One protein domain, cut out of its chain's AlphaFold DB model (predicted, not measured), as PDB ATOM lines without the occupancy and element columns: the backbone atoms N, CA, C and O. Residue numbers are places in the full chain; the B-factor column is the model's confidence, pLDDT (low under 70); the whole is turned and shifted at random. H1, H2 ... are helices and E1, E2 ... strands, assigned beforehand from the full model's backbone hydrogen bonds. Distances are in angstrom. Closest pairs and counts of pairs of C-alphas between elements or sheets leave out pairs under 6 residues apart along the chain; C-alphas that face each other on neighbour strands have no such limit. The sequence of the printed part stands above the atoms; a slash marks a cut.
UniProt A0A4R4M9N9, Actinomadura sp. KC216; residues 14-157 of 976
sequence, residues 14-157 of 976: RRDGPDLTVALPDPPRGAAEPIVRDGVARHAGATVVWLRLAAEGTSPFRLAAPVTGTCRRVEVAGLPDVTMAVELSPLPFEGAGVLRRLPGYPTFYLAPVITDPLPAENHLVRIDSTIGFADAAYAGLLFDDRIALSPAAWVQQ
ATOM      1  N   ARG A  14     -28.400 -37.103 -59.745       76.75
ATOM      2  CA  ARG A  14     -27.336 -36.200 -60.197       76.75
ATOM      3  C   ARG A  14     -26.702 -35.461 -59.017       76.75
ATOM      4  O   ARG A  14     -27.338 -35.251 -57.985       76.75
ATOM      5  N   ARG A  15     -25.452 -35.030 -59.177       80.44
ATOM      6  CA  ARG A  15     -24.850 -34.035 -58.278       80.44
ATOM      7  C   ARG A  15     -25.571 -32.702 -58.471       80.44
ATOM      8  O   ARG A  15     -25.825 -32.317 -59.613       80.44
ATOM      9  N   ASP A  16     -25.861 -32.002 -57.381       77.62
ATOM     10  CA  ASP A  16     -26.606 -30.744 -57.424       77.62
ATOM     11  C   ASP A  16     -25.948 -29.658 -56.566       77.62
ATOM     12  O   ASP A  16     -26.179 -29.576 -55.365       77.62
ATOM     13  N   GLY A  17     -25.127 -28.809 -57.187       80.94
ATOM     14  CA  GLY A  17     -24.422 -27.708 -56.520       80.94
ATOM     15  C   GLY A  17     -22.975 -28.016 -56.088       80.94
ATOM     16  O   GLY A  17     -22.440 -29.098 -56.374       80.94
ATOM     17  N   PRO A  18     -22.300 -27.028 -55.461       79.44
ATOM     18  CA  PRO A  18     -20.935 -27.172 -54.956       79.44
ATOM     19  C   PRO A  18     -20.882 -28.035 -53.688       79.44
ATOM     20  O   PRO A  18     -21.897 -28.251 -53.025       79.44
ATOM     21  N   ASP A  19     -19.684 -28.510 -53.347       83.31
ATOM     22  CA  ASP A  19     -19.458 -29.215 -52.083       83.31
ATOM     23  C   ASP A  19     -19.538 -28.222 -50.914       83.31
ATOM     24  O   ASP A  19     -18.988 -27.121 -50.987       83.31
ATOM     25  N   LEU A  20     -20.225 -28.602 -49.836       85.94
ATOM     26  CA  LEU A  20     -20.381 -27.756 -48.651       85.94
ATOM     27  C   LEU A  20     -19.488 -28.257 -47.524       85.94
ATOM     28  O   LEU A  20     -19.457 -29.443 -47.217       85.94
ATOM     29  N   THR A  21     -18.769 -27.344 -46.880       85.81
ATOM     30  CA  THR A  21     -17.933 -27.666 -45.719       85.81
ATOM     31  C   THR A  21     -18.677 -27.260 -44.459       85.81
ATOM     32  O   THR A  21     -18.897 -26.072 -44.238       85.81
ATOM     33  N   VAL A  22     -19.078 -28.239 -43.651       86.69
ATOM     34  CA  VAL A  22     -19.896 -28.008 -42.455       86.69
ATOM     35  C   VAL A  22     -19.332 -28.813 -41.291       86.69
ATOM     36  O   VAL A  22     -19.045 -30.003 -41.435       86.69
ATOM     37  N   ALA A  23     -19.158 -28.158 -40.146       86.44
ATOM     38  CA  ALA A  23     -18.776 -28.821 -38.906       86.44
ATOM     39  C   ALA A  23     -19.972 -29.560 -38.300       86.44
ATOM     40  O   ALA A  23     -21.084 -29.033 -38.259       86.44
ATOM     41  N   LEU A  24     -19.732 -30.773 -37.811       86.19
ATOM     42  CA  LEU A  24     -20.696 -31.498 -36.992       86.19
ATOM     43  C   LEU A  24     -20.929 -30.735 -35.681       86.19
ATOM     44  O   LEU A  24     -19.992 -30.101 -35.180       86.19
ATOM     45  N   PRO A  25     -22.150 -30.780 -35.121       78.31
ATOM     46  CA  PRO A  25     -22.473 -30.058 -33.896       78.31
ATOM     47  C   PRO A  25     -21.504 -30.447 -32.774       78.31
ATOM     48  O   PRO A  25     -21.183 -31.623 -32.586       78.31
ATOM     49  N   ASP A  26     -21.042 -29.449 -32.028       70.69
ATOM     50  CA  ASP A  26     -20.370 -29.676 -30.753       70.69
ATOM     51  C   ASP A  26     -21.441 -29.919 -29.668       70.69
ATOM     52  O   ASP A  26     -22.517 -29.313 -29.726       70.69
ATOM     53  N   PRO A  27     -21.189 -30.784 -28.668       65.38
ATOM     54  CA  PRO A  27     -22.112 -30.946 -27.551       65.38
ATOM     55  C   PRO A  27     -22.285 -29.610 -26.796       65.38
ATOM     56  O   PRO A  27     -21.333 -28.823 -26.713       65.38
ATOM     57  N   PRO A  28     -23.480 -29.327 -26.239       56.41
ATOM     58  CA  PRO A  28     -23.739 -28.080 -25.524       56.41
ATOM     59  C   PRO A  28     -22.737 -27.875 -24.378       56.41
ATOM     60  O   PRO A  28     -22.473 -28.781 -23.584       56.41
ATOM     61  N   ARG A  29     -22.160 -26.668 -24.300       45.28
ATOM     62  CA  ARG A  29     -21.146 -26.314 -23.293       45.28
ATOM     63  C   ARG A  29     -21.756 -26.365 -21.886       45.28
ATOM     64  O   ARG A  29     -22.768 -25.715 -21.642       45.28
ATOM     65  N   GLY A  30     -21.108 -27.096 -20.974       46.25
ATOM     66  CA  GLY A  30     -21.503 -27.229 -19.563       46.25
ATOM     67  C   GLY A  30     -22.210 -28.540 -19.203       46.25
ATOM     68  O   GLY A  30     -22.514 -28.760 -18.035       46.25
ATOM     69  N   ALA A  31     -22.466 -29.424 -20.170       41.06
ATOM     70  CA  ALA A  31     -22.991 -30.747 -19.876       41.06
ATOM     71  C   ALA A  31     -21.836 -31.700 -19.529       41.06
ATOM     72  O   ALA A  31     -21.010 -32.010 -20.387       41.06
ATOM     73  N   ALA A  32     -21.833 -32.249 -18.313       48.12
ATOM     74  CA  ALA A  32     -21.035 -33.418 -17.920       48.12
ATOM     75  C   ALA A  32     -21.455 -34.705 -18.675       48.12
ATOM     76  O   ALA A  32     -21.265 -35.824 -18.204       48.12
ATOM     77  N   GLU A  33     -22.098 -34.558 -19.834       48.78
ATOM     78  CA  GLU A  33     -22.770 -35.627 -20.545       48.78
ATOM     79  C   GLU A  33     -21.851 -36.181 -21.645       48.78
ATOM     80  O   GLU A  33     -21.247 -35.411 -22.397       48.78
ATOM     81  N   PRO A  34     -21.732 -37.513 -21.756       52.59
ATOM     82  CA  PRO A  34     -20.769 -38.152 -22.641       52.59
ATOM     83  C   PRO A  34     -21.051 -37.852 -24.119       52.59
ATOM     84  O   PRO A  34     -22.200 -37.807 -24.558       52.59
ATOM     85  N   ILE A  35     -19.979 -37.740 -24.911       56.03
ATOM     86  CA  ILE A  35     -19.998 -37.569 -26.378       56.03
ATOM     87  C   ILE A  35     -20.715 -38.740 -27.076       56.03
ATOM     88  O   ILE A  35     -21.246 -38.599 -28.174       56.03
ATOM     89  N   VAL A  36     -20.781 -39.908 -26.433       58.47
ATOM     90  CA  VAL A  36     -21.451 -41.094 -26.972       58.47
ATOM     91  C   VAL A  36     -22.872 -41.201 -26.411       58.47
ATOM     92  O   VAL A  36     -23.105 -41.917 -25.436       58.47
ATOM     93  N   ARG A  37     -23.824 -40.492 -27.031       65.12
ATOM     94  CA  ARG A  37     -25.261 -40.574 -26.722       65.12
ATOM     95  C   ARG A  37     -26.135 -40.133 -27.898       65.12
ATOM     96  O   ARG A  37     -25.632 -39.687 -28.928       65.12
ATOM     97  N   ASP A  38     -27.435 -40.263 -27.700       65.25
ATOM     98  CA  ASP A  38     -28.500 -39.817 -28.595       65.25
ATOM     99  C   ASP A  38     -28.357 -38.324 -28.958       65.25
ATOM    100  O   ASP A  38     -27.940 -37.508 -28.136       65.25
ATOM    101  N   GLY A  39     -28.605 -37.978 -30.224       72.94
ATOM    102  CA  GLY A  39     -28.418 -36.626 -30.770       72.94
ATOM    103  C   GLY A  39     -26.971 -36.167 -31.038       72.94
ATOM    104  O   GLY A  39     -26.784 -35.168 -31.735       72.94
ATOM    105  N   VAL A  40     -25.939 -36.863 -30.534       77.19
ATOM    106  CA  VAL A  40     -24.530 -36.429 -30.642       77.19
ATOM    107  C   VAL A  40     -23.763 -37.243 -31.687       77.19
ATOM    108  O   VAL A  40     -23.678 -38.473 -31.610       77.19
ATOM    109  N   ALA A  41     -23.159 -36.550 -32.655       80.44
ATOM    110  CA  ALA A  41     -22.314 -37.172 -33.673       80.44
ATOM    111  C   ALA A  41     -21.092 -37.863 -33.048       80.44
ATOM    112  O   ALA A  41     -20.450 -37.309 -32.155       80.44
ATOM    113  N   ARG A  42     -20.697 -39.025 -33.577       79.19
ATOM    114  CA  ARG A  42     -19.461 -39.724 -33.184       79.19
ATOM    115  C   ARG A  42     -18.235 -38.824 -33.285       79.19
ATOM    116  O   ARG A  42     -17.422 -38.794 -32.368       79.19
ATOM    117  N   HIS A  43     -18.127 -38.083 -34.384       81.38
ATOM    118  CA  HIS A  43     -17.041 -37.134 -34.625       81.38
ATOM    119  C   HIS A  43     -17.514 -35.691 -34.395       81.38
ATOM    120  O   HIS A  43     -17.289 -34.819 -35.231       81.38
ATOM    121  N   ALA A  44     -18.217 -35.436 -33.286       80.25
ATOM    122  CA  ALA A  44     -18.659 -34.094 -32.903       80.25
ATOM    123  C   ALA A  44     -17.523 -33.056 -33.026       80.25
ATOM    124  O   ALA A  44     -16.370 -33.331 -32.671       80.25
ATOM    125  N   GLY A  45     -17.847 -31.890 -33.592       79.19
ATOM    126  CA  GLY A  45     -16.895 -30.816 -33.889       79.19
ATOM    127  C   GLY A  45     -16.016 -31.024 -35.131       79.19
ATOM    128  O   GLY A  45     -15.364 -30.074 -35.576       79.19
ATOM    129  N   ALA A  46     -15.984 -32.221 -35.726       83.06
ATOM    130  CA  ALA A  46     -15.208 -32.472 -36.939       83.06
ATOM    131  C   ALA A  46     -15.851 -31.818 -38.169       83.06
ATOM    132  O   ALA A  46     -17.074 -31.721 -38.294       83.06
ATOM    133  N   THR A  47     -15.009 -31.383 -39.102       86.44
ATOM    134  CA  THR A  47     -15.445 -30.788 -40.365       86.44
ATOM    135  C   THR A  47     -15.712 -31.878 -41.391       86.44
ATOM    136  O   THR A  47     -14.825 -32.665 -41.696       86.44
ATOM    137  N   VAL A  48     -16.906 -31.885 -41.977       87.62
ATOM    138  CA  VAL A  48     -17.287 -32.816 -43.044       87.62
ATOM    139  C   VAL A  48     -17.424 -32.050 -44.357       87.62
ATOM    140  O   VAL A  48     -17.928 -30.923 -44.386       87.62
ATOM    141  N   VAL A  49     -16.984 -32.668 -45.456       87.81
ATOM    142  CA  VAL A  49     -17.271 -32.191 -46.814       87.81
ATOM    143  C   VAL A  49     -18.495 -32.932 -47.338       87.81
ATOM    144  O   VAL A  49     -18.464 -34.146 -47.540       87.81
ATOM    145  N   TRP A  50     -19.578 -32.192 -47.537       87.69
ATOM    146  CA  TRP A  50     -20.879 -32.708 -47.924       87.69
ATOM    147  C   TRP A  50     -21.095 -32.581 -49.427       87.69
ATOM    148  O   TRP A  50     -21.025 -31.487 -49.992       87.69
ATOM    149  N   LEU A  51     -21.421 -33.708 -50.054       85.50
ATOM    150  CA  LEU A  51     -21.873 -33.792 -51.435       85.50
ATOM    151  C   LEU A  51     -23.396 -33.678 -51.475       85.50
ATOM    152  O   LEU A  51     -24.087 -34.521 -50.901       85.50
ATOM    153  N   ARG A  52     -23.921 -32.680 -52.190       86.50
ATOM    154  CA  ARG A  52     -25.361 -32.551 -52.441       86.50
ATOM    155  C   ARG A  52     -25.773 -33.364 -53.671       86.50
ATOM    156  O   ARG A  52     -25.208 -33.223 -54.759       86.50
ATOM    157  N   LEU A  53     -26.768 -34.219 -53.483       81.75
ATOM    158  CA  LEU A  53     -27.338 -35.131 -54.468       81.75
ATOM    159  C   LEU A  53     -28.815 -34.784 -54.675       81.75
ATOM    160  O   LEU A  53     -29.511 -34.508 -53.701       81.75
ATOM    161  N   ALA A  54     -29.300 -34.834 -55.915       80.06
ATOM    162  CA  ALA A  54     -30.707 -34.603 -56.253       80.06
ATOM    163  C   ALA A  54     -31.225 -35.652 -57.239       80.06
ATOM    164  O   ALA A  54     -30.464 -36.146 -58.075       80.06
ATOM    165  N   ALA A  55     -32.519 -35.964 -57.176       73.50
ATOM    166  CA  ALA A  55     -33.158 -36.841 -58.155       73.50
ATOM    167  C   ALA A  55     -33.082 -36.261 -59.587       73.50
ATOM    168  O   ALA A  55     -33.079 -35.044 -59.800       73.50
ATOM    169  N   GLU A  56     -33.040 -37.129 -60.595       69.94
ATOM    170  CA  GLU A  56     -33.343 -36.771 -61.981       69.94
ATOM    171  C   GLU A  56     -34.870 -36.791 -62.159       69.94
ATOM    172  O   GLU A  56     -35.495 -37.850 -62.192       69.94
ATOM    173  N   GLY A  57     -35.485 -35.610 -62.265       65.69
ATOM    174  CA  GLY A  57     -36.941 -35.459 -62.378       65.69
ATOM    175  C   GLY A  57     -37.638 -35.258 -61.025       65.69
ATOM    176  O   GLY A  57     -37.013 -34.836 -60.063       65.69
ATOM    177  N   THR A  58     -38.949 -35.516 -60.964       56.50
ATOM    178  CA  THR A  58     -39.811 -35.258 -59.785       56.50
ATOM    179  C   THR A  58     -40.121 -36.518 -58.966       56.50
ATOM    180  O   THR A  58     -41.192 -36.613 -58.370       56.50
ATOM    181  N   SER A  59     -39.269 -37.548 -59.021       57.12
ATOM    182  CA  SER A  59     -39.504 -38.813 -58.306       57.12
ATOM    183  C   SER A  59     -38.563 -38.952 -57.104       57.12
ATOM    184  O   SER A  59     -37.353 -38.826 -57.294       57.12
ATOM    185  N   PRO A  60     -39.075 -39.269 -55.900       61.50
ATOM    186  CA  PRO A  60     -38.240 -39.502 -54.729       61.50
ATOM    187  C   PRO A  60     -37.318 -40.702 -54.942       61.50
ATOM    188  O   PRO A  60     -37.726 -41.719 -55.512       61.50
ATOM    189  N   PHE A  61     -36.084 -40.613 -54.445       60.38
ATOM    190  CA  PHE A  61     -35.144 -41.734 -54.454       60.38
ATOM    191  C   PHE A  61     -35.012 -42.333 -53.052       60.38
ATOM    192  O   PHE A  61     -35.109 -41.647 -52.037       60.38
ATOM    193  N   ARG A  62     -34.825 -43.652 -52.978       61.38
ATOM    194  CA  ARG A  62     -34.651 -44.388 -51.718       61.38
ATOM    195  C   ARG A  62     -33.240 -44.943 -51.648       61.38
ATOM    196  O   ARG A  62     -32.748 -45.470 -52.644       61.38
ATOM    197  N   LEU A  63     -32.614 -44.863 -50.477       57.62
ATOM    198  CA  LEU A  63     -31.324 -45.506 -50.228       57.62
ATOM    199  C   LEU A  63     -31.541 -46.714 -49.326       57.62
ATOM    200  O   LEU A  63     -32.084 -46.581 -48.232       57.62
ATOM    201  N   ALA A  64     -31.147 -47.890 -49.808       56.41
ATOM    202  CA  ALA A  64     -31.181 -49.126 -49.041       56.41
ATOM    203  C   ALA A  64     -29.959 -49.218 -48.124       56.41
ATOM    204  O   ALA A  64     -28.848 -48.853 -48.518       56.41
ATOM    205  N   ALA A  65     -30.178 -49.712 -46.909       53.16
ATOM    206  CA  ALA A  65     -29.137 -49.973 -45.943       53.16
ATOM    207  C   ALA A  65     -28.269 -51.151 -46.425       53.16
ATOM    208  O   ALA A  65     -28.768 -52.265 -46.572       53.16
ATOM    209  N   PRO A  66     -26.978 -50.923 -46.675       47.22
ATOM    210  CA  PRO A  66     -26.070 -51.911 -47.269       47.22
ATOM    211  C   PRO A  66     -25.687 -53.063 -46.343       47.22
ATOM    212  O   PRO A  66     -25.261 -54.111 -46.814       47.22
ATOM    213  N   VAL A  67     -25.794 -52.850 -45.034       50.47
ATOM    214  CA  VAL A  67     -25.522 -53.843 -43.996       50.47
ATOM    215  C   VAL A  67     -26.495 -53.629 -42.851       50.47
ATOM    216  O   VAL A  67     -27.130 -52.577 -42.745       50.47
ATOM    217  N   THR A  68     -26.562 -54.602 -41.948       57.47
ATOM    218  CA  THR A  68     -27.231 -54.371 -40.672       57.47
ATOM    219  C   THR A  68     -26.382 -53.441 -39.808       57.47
ATOM    220  O   THR A  68     -25.247 -53.773 -39.470       57.47
ATOM    221  N   GLY A  69     -26.940 -52.301 -39.422       62.94
ATOM    222  CA  GLY A  69     -26.284 -51.367 -38.522       62.94
ATOM    223  C   GLY A  69     -27.257 -50.588 -37.655       62.94
ATOM    224  O   GLY A  69     -28.467 -50.771 -37.705       62.94
ATOM    225  N   THR A  70     -26.707 -49.738 -36.809       66.00
ATOM    226  CA  THR A  70     -27.434 -48.785 -35.978       66.00
ATOM    227  C   THR A  70     -27.387 -47.412 -36.628       66.00
ATOM    228  O   THR A  70     -26.351 -46.999 -37.157       66.00
ATOM    229  N   CYS A  71     -28.516 -46.711 -36.606       72.38
ATOM    230  CA  CYS A  71     -28.576 -45.313 -36.994       72.38
ATOM    231  C   CYS A  71     -28.630 -44.413 -35.760       72.38
ATOM    232  O   CYS A  71     -29.330 -44.714 -34.788       72.38
ATOM    233  N   ARG A  72     -27.945 -43.274 -35.828       77.50
ATOM    234  CA  ARG A  72     -28.068 -42.204 -34.838       77.50
ATOM    235  C   ARG A  72     -28.532 -40.933 -35.529       77.50
ATOM    236  O   ARG A  72     -28.014 -40.577 -36.585       77.50
ATOM    237  N   ARG A  73     -29.527 -40.264 -34.947       81.50
ATOM    238  CA  ARG A  73     -29.945 -38.940 -35.404       81.50
ATOM    239  C   ARG A  73     -28.944 -37.915 -34.886       81.50
ATOM    240  O   ARG A  73     -28.560 -37.962 -33.725       81.50
ATOM    241  N   VAL A  74     -28.522 -37.016 -35.760       83.44
ATOM    242  CA  VAL A  74     -27.546 -35.971 -35.465       83.44
ATOM    243  C   VAL A  74     -28.139 -34.655 -35.938       83.44
ATOM    244  O   VAL A  74     -28.509 -34.539 -37.103       83.44
ATOM    245  N   GLU A  75     -28.244 -33.668 -35.058       84.06
ATOM    246  CA  GLU A  75     -28.616 -32.312 -35.471       84.06
ATOM    247  C   GLU A  75     -27.491 -31.718 -36.325       84.06
ATOM    248  O   GLU A  75     -26.321 -31.836 -35.986       84.06
ATOM    249  N   VAL A  76     -27.797 -31.090 -37.455       84.56
ATOM    250  CA  VAL A  76     -26.774 -30.464 -38.304       84.56
ATOM    251  C   VAL A  76     -27.196 -29.042 -38.620       84.56
ATOM    252  O   VAL A  76     -28.318 -28.796 -39.049       84.56
ATOM    253  N   ALA A  77     -26.280 -28.099 -38.422       83.38
ATOM    254  CA  ALA A  77     -26.463 -26.699 -38.774       83.38
ATOM    255  C   ALA A  77     -25.573 -26.339 -39.968       83.38
ATOM    256  O   ALA A  77     -24.472 -26.859 -40.095       83.38
ATOM    257  N   GLY A  78     -26.022 -25.424 -40.830       85.00
ATOM    258  CA  GLY A  78     -25.225 -24.923 -41.959       85.00
ATOM    259  C   GLY A  78     -25.402 -25.682 -43.279       85.00
ATOM    260  O   GLY A  78     -24.864 -25.243 -44.295       85.00
ATOM    261  N   LEU A  79     -26.187 -26.763 -43.299       87.38
ATOM    262  CA  LEU A  79     -26.704 -27.336 -44.541       87.38
ATOM    263  C   LEU A  79     -28.008 -26.623 -44.941       87.38
ATOM    264  O   LEU A  79     -28.883 -26.449 -44.093       87.38
ATOM    265  N   PRO A  80     -28.165 -26.196 -46.207       85.12
ATOM    266  CA  PRO A  80     -29.426 -25.647 -46.694       85.12
ATOM    267  C   PRO A  80     -30.562 -26.664 -46.568       85.12
ATOM    268  O   PRO A  80     -30.387 -27.830 -46.918       85.12
ATOM    269  N   ASP A  81     -31.718 -26.210 -46.083       82.94
ATOM    270  CA  ASP A  81     -32.977 -26.971 -46.035       82.94
ATOM    271  C   ASP A  81     -32.941 -28.274 -45.208       82.94
ATOM    272  O   ASP A  81     -33.878 -29.071 -45.262       82.94
ATOM    273  N   VAL A  82     -31.884 -28.494 -44.412       83.25
ATOM    274  CA  VAL A  82     -31.711 -29.685 -43.573       83.25
ATOM    275  C   VAL A  82     -31.214 -29.292 -42.189       83.25
ATOM    276  O   VAL A  82     -30.210 -28.602 -42.053       83.25
ATOM    277  N   THR A  83     -31.891 -29.791 -41.157       82.50
ATOM    278  CA  THR A  83     -31.488 -29.623 -39.751       82.50
ATOM    279  C   THR A  83     -31.079 -30.932 -39.081       82.50
ATOM    280  O   THR A  83     -30.607 -30.924 -37.949       82.50
ATOM    281  N   MET A  84     -31.254 -32.065 -39.767       81.62
ATOM    282  CA  MET A  84     -31.035 -33.399 -39.215       81.62
ATOM    283  C   MET A  84     -30.296 -34.297 -40.206       81.62
ATOM    284  O   MET A  84     -30.670 -34.401 -41.374       81.62
ATOM    285  N   ALA A  85     -29.294 -35.011 -39.710       82.25
ATOM    286  CA  ALA A  85     -28.610 -36.086 -40.404       82.25
ATOM    287  C   ALA A  85     -28.772 -37.420 -39.670       82.25
ATOM    288  O   ALA A  85     -29.109 -37.494 -38.487       82.25
ATOM    289  N   VAL A  86     -28.507 -38.491 -40.403       79.44
ATOM    290  CA  VAL A  86     -28.395 -39.855 -39.911       79.44
ATOM    291  C   VAL A  86     -26.936 -40.269 -40.004       79.44
ATOM    292  O   VAL A  86     -26.374 -40.331 -41.097       79.44
ATOM    293  N   GLU A  87     -26.338 -40.567 -38.859       81.12
ATOM    294  CA  GLU A  87     -25.077 -41.296 -38.766       81.12
ATOM    295  C   GLU A  87     -25.354 -42.801 -38.905       81.12
ATOM    296  O   GLU A  87     -26.279 -43.322 -38.275       81.12
ATOM    297  N   LEU A  88     -24.558 -43.505 -39.713       74.06
ATOM    298  CA  LEU A  88     -24.690 -44.948 -39.957       74.06
ATOM    299  C   LEU A  88     -23.461 -45.731 -39.446       74.06
ATOM    300  O   LEU A  88     -22.340 -45.464 -39.887       74.06
ATOM    301  N   SER A  89     -23.668 -46.725 -38.559       63.97
ATOM    302  CA  SER A  89     -22.600 -47.593 -38.010       63.97
ATOM    303  C   SER A  89     -23.088 -48.991 -37.543       63.97
ATOM    304  O   SER A  89     -24.083 -49.042 -36.825       63.97
ATOM    305  N   PRO A  90     -22.404 -50.127 -37.829       53.06
ATOM    306  CA  PRO A  90     -21.209 -50.238 -38.650       53.06
ATOM    307  C   PRO A  90     -21.510 -50.105 -40.146       53.06
ATOM    308  O   PRO A  90     -22.644 -50.101 -40.610       53.06
ATOM    309  N   LEU A  91     -20.413 -49.924 -40.859       58.16
ATOM    310  CA  LEU A  91     -20.270 -49.465 -42.227       58.16
ATOM    311  C   LEU A  91     -20.979 -50.275 -43.317       58.16
ATOM    312  O   LEU A  91     -21.070 -51.485 -43.175       58.16
ATOM    313  N   PRO A  92     -21.283 -49.667 -44.484       48.72
ATOM    314  CA  PRO A  92     -21.811 -50.306 -45.699       48.72
ATOM    315  C   PRO A  92     -20.974 -51.440 -46.331       48.72
ATOM    316  O   PRO A  92     -21.211 -51.809 -47.480       48.72
ATOM    317  N   PHE A  93     -19.989 -51.986 -45.620       54.91
ATOM    318  CA  PHE A  93     -19.014 -52.947 -46.114       54.91
ATOM    319  C   PHE A  93     -19.051 -54.226 -45.265       54.91
ATOM    320  O   PHE A  93     -18.552 -54.244 -44.145       54.91
ATOM    321  N   GLU A  94     -19.567 -55.328 -45.815       47.41
ATOM    322  CA  GLU A  94     -19.495 -56.656 -45.169       47.41
ATOM    323  C   GLU A  94     -18.118 -57.342 -45.328       47.41
ATOM    324  O   GLU A  94     -17.860 -58.405 -44.764       47.41
ATOM    325  N   GLY A  95     -17.181 -56.735 -46.063       60.34
ATOM    326  CA  GLY A  95     -15.863 -57.311 -46.317       60.34
ATOM    327  C   GLY A  95     -14.818 -56.907 -45.278       60.34
ATOM    328  O   GLY A  95     -14.214 -55.842 -45.402       60.34
ATOM    329  N   ALA A  96     -14.480 -57.796 -44.337       61.53
ATOM    330  CA  ALA A  96     -13.324 -57.605 -43.447       61.53
ATOM    331  C   ALA A  96     -12.018 -57.324 -44.227       61.53
ATOM    332  O   ALA A  96     -11.141 -56.618 -43.735       61.53
ATOM    333  N   GLY A  97     -11.897 -57.829 -45.463       66.19
ATOM    334  CA  GLY A  97     -10.791 -57.519 -46.374       66.19
ATOM    335  C   GLY A  97     -10.753 -56.059 -46.850       66.19
ATOM    336  O   GLY A  97      -9.666 -55.495 -46.935       66.19
ATOM    337  N   VAL A  98     -11.912 -55.430 -47.097       70.38
ATOM    338  CA  VAL A  98     -12.021 -54.003 -47.474       70.38
ATOM    339  C   VAL A  98     -11.657 -53.125 -46.286       70.38
ATOM    340  O   VAL A  98     -10.805 -52.250 -46.404       70.38
ATOM    341  N   LEU A  99     -12.240 -53.403 -45.117       70.25
ATOM    342  CA  LEU A  99     -11.977 -52.634 -43.897       70.25
ATOM    343  C   LEU A  99     -10.490 -52.676 -43.514       70.25
ATOM    344  O   LEU A  99      -9.910 -51.654 -43.170       70.25
ATOM    345  N   ARG A 100      -9.824 -53.828 -43.686       69.88
ATOM    346  CA  ARG A 100      -8.368 -53.964 -43.488       69.88
ATOM    347  C   ARG A 100      -7.518 -53.199 -44.500       69.88
ATOM    348  O   ARG A 100      -6.309 -53.099 -44.295       69.88
ATOM    349  N   ARG A 101      -8.083 -52.688 -45.596       73.31
ATOM    350  CA  ARG A 101      -7.383 -51.917 -46.643       73.31
ATOM    351  C   ARG A 101      -7.658 -50.412 -46.578       73.31
ATOM    352  O   ARG A 101      -6.903 -49.657 -47.175       73.31
ATOM    353  N   LEU A 102      -8.650 -49.980 -45.803       73.06
ATOM    354  CA  LEU A 102      -8.928 -48.565 -45.543       73.06
ATOM    355  C   LEU A 102      -8.002 -47.985 -44.451       73.06
ATOM    356  O   LEU A 102      -7.480 -48.750 -43.634       73.06
ATOM    357  N   PRO A 103      -7.752 -46.663 -44.429       62.28
ATOM    358  CA  PRO A 103      -6.898 -46.018 -43.421       62.28
ATOM    359  C   PRO A 103      -7.503 -46.028 -42.001       62.28
ATOM    360  O   PRO A 103      -6.764 -46.000 -41.025       62.28
ATOM    361  N   GLY A 104      -8.823 -46.188 -41.877       71.44
ATOM    362  CA  GLY A 104      -9.550 -46.364 -40.614       71.44
ATOM    363  C   GLY A 104     -10.965 -46.887 -40.868       71.44
ATOM    364  O   GLY A 104     -11.284 -47.260 -42.002       71.44
ATOM    365  N   TYR A 105     -11.826 -46.902 -39.848       74.62
ATOM    366  CA  TYR A 105     -13.250 -47.170 -40.039       74.62
ATOM    367  C   TYR A 105     -13.960 -45.882 -40.471       74.62
ATOM    368  O   TYR A 105     -13.952 -44.899 -39.731       74.62
ATOM    369  N   PRO A 106     -14.564 -45.838 -41.671       77.56
ATOM    370  CA  PRO A 106     -15.393 -44.702 -42.029       77.56
ATOM    371  C   PRO A 106     -16.647 -44.579 -41.136       77.56
ATOM    372  O   PRO A 106     -17.119 -45.534 -40.515       77.56
ATOM    373  N   THR A 107     -17.232 -43.393 -41.139       80.50
ATOM    374  CA  THR A 107     -18.536 -43.058 -40.577       80.50
ATOM    375  C   THR A 107     -19.264 -42.232 -41.627       80.50
ATOM    376  O   THR A 107     -18.768 -41.187 -42.056       80.50
ATOM    377  N   PHE A 108     -20.421 -42.724 -42.074       80.75
ATOM    378  CA  PHE A 108     -21.239 -42.048 -43.078       80.75
ATOM    379  C   PHE A 108     -22.301 -41.195 -42.404       80.75
ATOM    380  O   PHE A 108     -23.002 -41.663 -41.503       80.75
ATOM    381  N   TYR A 109     -22.453 -39.978 -42.912       83.94
ATOM    382  CA  TYR A 109     -23.505 -39.057 -42.523       83.94
ATOM    383  C   TYR A 109     -24.400 -38.780 -43.725       83.94
ATOM    384  O   TYR A 109     -23.920 -38.414 -44.799       83.94
ATOM    385  N   LEU A 110     -25.705 -38.951 -43.538       82.25
ATOM    386  CA  LEU A 110     -26.717 -38.693 -44.555       82.25
ATOM    387  C   LEU A 110     -27.707 -37.662 -44.039       82.25
ATOM    388  O   LEU A 110     -28.420 -37.928 -43.079       82.25
ATOM    389  N   ALA A 111     -27.769 -36.505 -44.684       83.19
ATOM    390  CA  ALA A 111     -28.679 -35.418 -44.344       83.19
ATOM    391  C   ALA A 111     -29.752 -35.299 -45.440       83.19
ATOM    392  O   ALA A 111     -29.553 -34.611 -46.444       83.19
ATOM    393  N   PRO A 112     -30.851 -36.053 -45.336       77.19
ATOM    394  CA  PRO A 112     -31.949 -35.947 -46.285       77.19
ATOM    395  C   PRO A 112     -32.701 -34.611 -46.152       77.19
ATOM    396  O   PRO A 112     -32.980 -34.156 -45.045       77.19
ATOM    397  N   VAL A 113     -33.110 -34.020 -47.278       77.06
ATOM    398  CA  VAL A 113     -34.123 -32.951 -47.299       77.06
ATOM    399  C   VAL A 113     -35.482 -33.652 -47.198       77.06
ATOM    400  O   VAL A 113     -36.002 -34.120 -48.211       77.06
ATOM    401  N   ILE A 114     -35.997 -33.895 -45.985       66.44
ATOM    402  CA  ILE A 114     -37.134 -34.820 -45.795       66.44
ATOM    403  C   ILE A 114     -38.514 -34.152 -45.636       66.44
ATOM    404  O   ILE A 114     -38.646 -33.137 -44.958       66.44
ATOM    405  N   THR A 115     -39.542 -34.858 -46.146       52.22
ATOM    406  CA  THR A 115     -40.973 -34.862 -45.757       52.22
ATOM    407  C   THR A 115     -41.481 -36.109 -44.953       52.22
ATOM    408  O   THR A 115     -42.479 -35.980 -44.252       52.22
ATOM    409  N   ASP A 116     -40.823 -37.285 -44.974       55.84
ATOM    410  CA  ASP A 116     -40.984 -38.467 -44.072       55.84
ATOM    411  C   ASP A 116     -40.286 -38.406 -42.660       55.84
ATOM    412  O   ASP A 116     -39.313 -37.692 -42.428       55.84
ATOM    413  N   PRO A 117     -40.702 -39.196 -41.651       62.94
ATOM    414  CA  PRO A 117     -39.999 -39.258 -40.360       62.94
ATOM    415  C   PRO A 117     -38.675 -40.052 -40.429       62.94
ATOM    416  O   PRO A 117     -38.635 -41.184 -40.911       62.94
ATOM    417  N   LEU A 118     -37.590 -39.492 -39.871       69.25
ATOM    418  CA  LEU A 118     -36.295 -40.178 -39.715       69.25
ATOM    419  C   LEU A 118     -36.414 -41.485 -38.903       69.25
ATOM    420  O   LEU A 118     -37.221 -41.537 -37.969       69.25
ATOM    421  N   PRO A 119     -35.570 -42.512 -39.149       68.50
ATOM    422  CA  PRO A 119     -35.500 -43.705 -38.299       68.50
ATOM    423  C   PRO A 119     -35.277 -43.341 -36.828       68.50
ATOM    424  O   PRO A 119     -34.575 -42.372 -36.548       68.50
ATOM    425  N   ALA A 120     -35.886 -44.076 -35.893       68.81
ATOM    426  CA  ALA A 120     -35.683 -43.852 -34.458       68.81
ATOM    427  C   ALA A 120     -34.203 -44.012 -34.061       68.81
ATOM    428  O   ALA A 120     -33.439 -44.708 -34.728       68.81
ATOM    429  N   GLU A 121     -33.786 -43.362 -32.978       69.75
ATOM    430  CA  GLU A 121     -32.412 -43.480 -32.484       69.75
ATOM    431  C   GLU A 121     -32.081 -44.910 -32.065       69.75
ATOM    432  O   GLU A 121     -32.938 -45.641 -31.568       69.75
ATOM    433  N   ASN A 122     -30.834 -45.320 -32.319       68.06
ATOM    434  CA  ASN A 122     -30.329 -46.673 -32.085       68.06
ATOM    435  C   ASN A 122     -31.176 -47.772 -32.752       68.06
ATOM    436  O   ASN A 122     -31.045 -48.953 -32.420       68.06
ATOM    437  N   HIS A 123     -32.036 -47.409 -33.712       68.31
ATOM    438  CA  HIS A 123     -32.809 -48.370 -34.469       68.31
ATOM    439  C   HIS A 123     -31.845 -49.251 -35.260       68.31
ATOM    440  O   HIS A 123     -30.982 -48.769 -36.000       68.31
ATOM    441  N   LEU A 124     -32.015 -50.564 -35.115       63.59
ATOM    442  CA  LEU A 124     -31.298 -51.545 -35.910       63.59
ATOM    443  C   LEU A 124     -31.833 -51.497 -37.343       63.59
ATOM    444  O   LEU A 124     -32.867 -52.083 -37.666       63.59
ATOM    445  N   VAL A 125     -31.151 -50.758 -38.204       62.81
ATOM    446  CA  VAL A 125     -31.408 -50.725 -39.636       62.81
ATOM    447  C   VAL A 125     -30.878 -52.030 -40.215       62.81
ATOM    448  O   VAL A 125     -29.671 -52.232 -40.307       62.81
ATOM    449  N   ARG A 126     -31.776 -52.959 -40.553       63.41
ATOM    450  CA  ARG A 126     -31.393 -54.219 -41.203       63.41
ATOM    451  C   ARG A 126     -30.943 -53.946 -42.632       63.41
ATOM    452  O   ARG A 126     -31.431 -52.999 -43.248       63.41
ATOM    453  N   ILE A 127     -30.092 -54.818 -43.162       58.91
ATOM    454  CA  ILE A 127     -29.781 -54.847 -44.594       58.91
ATOM    455  C   ILE A 127     -31.069 -54.761 -45.440       58.91
ATOM    456  O   ILE A 127     -32.105 -55.299 -45.046       58.91
ATOM    457  N   ASP A 128     -31.015 -54.013 -46.542       55.81
ATOM    458  CA  ASP A 128     -32.120 -53.680 -47.457       55.81
ATOM    459  C   ASP A 128     -33.206 -52.733 -46.904       55.81
ATOM    460  O   ASP A 128     -34.110 -52.331 -47.642       55.81
ATOM    461  N   SER A 129     -33.126 -52.300 -45.637       62.62
ATOM    462  CA  SER A 129     -34.048 -51.279 -45.108       62.62
ATOM    463  C   SER A 129     -33.848 -49.960 -45.852       62.62
ATOM    464  O   SER A 129     -32.732 -49.452 -45.915       62.62
ATOM    465  N   THR A 130     -34.908 -49.370 -46.403       61.31
ATOM    466  CA  THR A 130     -34.788 -48.125 -47.173       61.31
ATOM    467  C   THR A 130     -35.049 -46.883 -46.329       61.31
ATOM    468  O   THR A 130     -36.077 -46.811 -45.660       61.31
ATOM    469  N   ILE A 131     -34.186 -45.874 -46.450       61.16
ATOM    470  CA  ILE A 131     -34.455 -44.496 -46.019       61.16
ATOM    471  C   ILE A 131     -34.959 -43.722 -47.251       61.16
ATOM    472  O   ILE A 131     -34.347 -43.798 -48.321       61.16
ATOM    473  N   GLY A 132     -36.112 -43.054 -47.143       58.38
ATOM    474  CA  GLY A 132     -36.705 -42.254 -48.222       58.38
ATOM    475  C   GLY A 132     -36.167 -40.823 -48.252       58.38
ATOM    476  O   GLY A 132     -36.007 -40.206 -47.203       58.38
ATOM    477  N   PHE A 133     -35.893 -40.300 -49.450       64.38
ATOM    478  CA  PHE A 133     -35.458 -38.921 -49.689       64.38
ATOM    479  C   PHE A 133     -36.488 -38.255 -50.605       64.38
ATOM    480  O   PHE A 133     -36.862 -38.858 -51.611       64.38
ATOM    481  N   ALA A 134     -36.964 -37.054 -50.254       59.59
ATOM    482  CA  ALA A 134     -38.007 -36.370 -51.020       59.59
ATOM    483  C   ALA A 134     -37.491 -35.977 -52.414       59.59
ATOM    484  O   ALA A 134     -37.896 -36.589 -53.393       59.59
ATOM    485  N   ASP A 135     -36.526 -35.048 -52.484       74.31
ATOM    486  CA  ASP A 135     -35.989 -34.531 -53.758       74.31
ATOM    487  C   ASP A 135     -34.452 -34.374 -53.771       74.31
ATOM    488  O   ASP A 135     -33.822 -34.412 -54.833       74.31
ATOM    489  N   ALA A 136     -33.823 -34.228 -52.596       79.25
ATOM    490  CA  ALA A 136     -32.378 -34.052 -52.448       79.25
ATOM    491  C   ALA A 136     -31.839 -34.605 -51.115       79.25
ATOM    492  O   ALA A 136     -32.576 -34.813 -50.148       79.25
ATOM    493  N   ALA A 137     -30.529 -34.837 -51.066       81.00
ATOM    494  CA  ALA A 137     -29.809 -35.313 -49.891       81.00
ATOM    495  C   ALA A 137     -28.377 -34.782 -49.858       81.00
ATOM    496  O   ALA A 137     -27.777 -34.526 -50.902       81.00
ATOM    497  N   TYR A 138     -27.798 -34.716 -48.666       85.94
ATOM    498  CA  TYR A 138     -26.374 -34.494 -48.468       85.94
ATOM    499  C   TYR A 138     -25.714 -35.772 -47.961       85.94
ATOM    500  O   TYR A 138     -26.238 -36.430 -47.062       85.94
ATOM    501  N   ALA A 139     -24.558 -36.112 -48.522       83.56
ATOM    502  CA  ALA A 139     -23.747 -37.242 -48.088       83.56
ATOM    503  C   ALA A 139     -22.356 -36.768 -47.660       83.56
ATOM    504  O   ALA A 139     -21.706 -36.013 -48.384       83.56
ATOM    505  N   GLY A 140     -21.904 -37.228 -46.498       86.06
ATOM    506  CA  GLY A 140     -20.588 -36.941 -45.939       86.06
ATOM    507  C   GLY A 140     -19.930 -38.194 -45.364       86.06
ATOM    508  O   GLY A 140     -20.611 -39.159 -45.005       86.06
ATOM    509  N   LEU A 141     -18.600 -38.178 -45.284       83.56
ATOM    510  CA  LEU A 141     -17.786 -39.285 -44.784       83.56
ATOM    511  C   LEU A 141     -16.626 -38.747 -43.943       83.56
ATOM    512  O   LEU A 141     -15.956 -37.800 -44.355       83.56
ATOM    513  N   LEU A 142     -16.379 -39.378 -42.796       83.75
ATOM    514  CA  LEU A 142     -15.161 -39.206 -41.996       83.75
ATOM    515  C   LEU A 142     -14.580 -40.566 -41.635       83.75
ATOM    516  O   LEU A 142     -15.339 -41.505 -41.437       83.75
ATOM    517  N   PHE A 143     -13.261 -40.666 -41.533       80.75
ATOM    518  CA  PHE A 143     -12.592 -41.818 -40.930       80.75
ATOM    519  C   PHE A 143     -12.305 -41.546 -39.449       80.75
ATOM    520  O   PHE A 143     -12.454 -40.417 -38.979       80.75
ATOM    521  N   ASP A 144     -11.875 -42.571 -38.711       77.81
ATOM    522  CA  ASP A 144     -11.503 -42.431 -37.296       77.81
ATOM    523  C   ASP A 144     -10.389 -41.396 -37.047       77.81
ATOM    524  O   ASP A 144     -10.318 -40.810 -35.968       77.81
ATOM    525  N   ASP A 145      -9.546 -41.131 -38.050       77.75
ATOM    526  CA  ASP A 145      -8.524 -40.078 -38.019       77.75
ATOM    527  C   ASP A 145      -9.107 -38.653 -38.114       77.75
ATOM    528  O   ASP A 145      -8.385 -37.680 -37.901       77.75
ATOM    529  N   ARG A 146     -10.413 -38.512 -38.380       81.81
ATOM    530  CA  ARG A 146     -11.144 -37.245 -38.550       81.81
ATOM    531  C   ARG A 146     -10.626 -36.367 -39.695       81.81
ATOM    532  O   ARG A 146     -10.931 -35.173 -39.734       81.81
ATOM    533  N   ILE A 147      -9.894 -36.939 -40.652       81.69
ATOM    534  CA  ILE A 147      -9.402 -36.209 -41.818       81.69
ATOM    535  C   ILE A 147     -10.563 -35.943 -42.783       81.69
ATOM    536  O   ILE A 147     -11.229 -36.857 -43.277       81.69
ATOM    537  N   ALA A 148     -10.803 -34.663 -43.071       80.81
ATOM    538  CA  ALA A 148     -11.866 -34.235 -43.969       80.81
ATOM    539  C   ALA A 148     -11.452 -34.428 -45.437       80.81
ATOM    540  O   ALA A 148     -10.685 -33.639 -45.996       80.81
ATOM    541  N   LEU A 149     -11.994 -35.459 -46.087       78.75
ATOM    542  CA  LEU A 149     -11.706 -35.769 -47.488       78.75
ATOM    543  C   LEU A 149     -12.781 -35.231 -48.435       78.75
ATOM    544  O   LEU A 149     -13.971 -35.222 -48.121       78.75
ATOM    545  N   SER A 150     -12.367 -34.831 -49.640       78.44
ATOM    546  CA  SER A 150     -13.314 -34.507 -50.711       78.44
ATOM    547  C   SER A 150     -14.079 -35.761 -51.166       78.44
ATOM    548  O   SER A 150     -13.519 -36.862 -51.109       78.44
ATOM    549  N   PRO A 151     -15.313 -35.617 -51.694       79.38
ATOM    550  CA  PRO A 151     -16.088 -36.724 -52.250       79.38
ATOM    551  C   PRO A 151     -15.309 -37.642 -53.188       79.38
ATOM    552  O   PRO A 151     -15.322 -38.859 -53.039       79.38
ATOM    553  N   ALA A 152     -14.552 -37.060 -54.114       75.94
ATOM    554  CA  ALA A 152     -13.749 -37.832 -55.049       75.94
ATOM    555  C   ALA A 152     -12.620 -38.629 -54.366       75.94
ATOM    556  O   ALA A 152     -12.352 -39.759 -54.772       75.94
ATOM    557  N   ALA A 153     -11.986 -38.077 -53.325       76.38
ATOM    558  CA  ALA A 153     -10.878 -38.732 -52.633       76.38
ATOM    559  C   ALA A 153     -11.335 -39.976 -51.857       76.38
ATOM    560  O   ALA A 153     -10.747 -41.047 -52.024       76.38
ATOM    561  N   TRP A 154     -12.407 -39.884 -51.060       77.69
ATOM    562  CA  TRP A 154     -12.884 -41.058 -50.321       77.69
ATOM    563  C   TRP A 154     -13.570 -42.092 -51.226       77.69
ATOM    564  O   TRP A 154     -13.425 -43.289 -50.977       77.69
ATOM    565  N   VAL A 155     -14.228 -41.685 -52.326       75.94
ATOM    566  CA  VAL A 155     -14.729 -42.633 -53.349       75.94
ATOM    567  C   VAL A 155     -13.576 -43.458 -53.918       75.94
ATOM    568  O   VAL A 155     -13.681 -44.681 -54.026       75.94
ATOM    569  N   GLN A 156     -12.460 -42.805 -54.241       73.69
ATOM    570  CA  GLN A 156     -11.284 -43.475 -54.780       73.69
ATOM    571  C   GLN A 156     -10.644 -44.431 -53.762       73.69
ATOM    572  O   GLN A 156     -10.323 -45.562 -54.125       73.69
ATOM    573  N   GLN A 157     -10.494 -44.016 -52.496       75.31
ATOM    574  CA  GLN A 157      -9.957 -44.876 -51.431       75.31
ATOM    575  C   GLN A 157     -10.798 -46.147 -51.243       75.31
ATOM    576  O   GLN A 157     -10.251 -47.246 -51.129       75.31
TER     577      GLN A 157
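This is residues 14 to 157 of the 976 residues of a protein of Actinomadura sp. KC216 (UniProt A0A4R4M9N9). A six-stranded antiparallel sheet, E1 E2 E8 E6 E5 E4 from edge to edge, is strongly twisted and curled like part of a barrel, with the short helix H2 over E2 and E8. A small antiparallel sheet of E3 and E7 sits where E2 and E6 end, H1 lies far out on the loop between E5 and E6, and residues 29 to 34 stick out. The printed part has 144 residues; along the chain come E1 E2 E3 E4 E5 H1 E6 E7 E8 H2, eight named strands and two named helices. The class is mostly strand, though under half of the residues, 58, are in named elements. The whole is compact, with a radius of gyration of the C-alphas of 14.8 A and spans of 46 by 38 by 30 A.

In the large sheet, edge strand E1, residues 20 to 23, forms a hairpin with E2, residues 47 to 55; N 22 and O 48 are 3.0 A apart. The pairing of E2 is staggered: residues 47 to 50 pair with E1, and residues 51 to 54 with E8, residues 136 to 142, where N 53 and O 137 are 2.8 A apart. E8 is antiparallel to E6, residues 107 to 112, with N 109 and O 140 at 2.9 A. E6 is antiparallel to E5, residues 84 to 89, with N 86 and O 110 at 2.7 A. E5 and the other edge strand, E4, residues 69 to 75, form a hairpin, with N 72 and O 87 at 3.0 A. Residues 69 to 70 of E4 also pair, antiparallel, with residues 124 to 125. H2, residues 151 to 157, is on this sheet at a height over the sheet of 10.1 A. It lies over E8 and, only just, over E2, with 3 of its C-alphas falling on E2. On the local plane it stands at 45 degrees to E8, slantwise to the strands. The closest C-alphas of H2 and E2 are those of Pro 151 and Leu 51, 6.5 A apart. E3, residues 61 to 64, and E7, residues 130 to 133, are antiparallel neighbours, with N 131 and O 63 at 2.8 A. The closest C-alphas of E7 and E6 are those of Phe 133 and Pro 112, 5.7 A apart. H1, residues 96 to 99, is not on the large sheet and is apart from H2. Every O i to N i+4 pair in H2 is within hydrogen-bond range; H1 is too short for such a pair.

E1 begins at C-alpha 20 (-20.381, -27.756, -48.651). E2 is 25.8 A long, E8 20.8 A, E4 19.4 A, E5 16.6 A and E6 16.2 A. H2 is 10.2 A long and ends at C-alpha 157 (-9.957, -44.876, -51.431).

The two C-alphas farthest apart, those of Ala 32 and Gly 57, are 47.3 A apart. The printed part has no cut. The links E1 to E2, 23 residues, and E6 to E7, 17 residues, are long. The mean pLDDT of the printed part is 71.7; 59 residues are under 70, among them 27 to 38, 56 to 70 and 114 to 134.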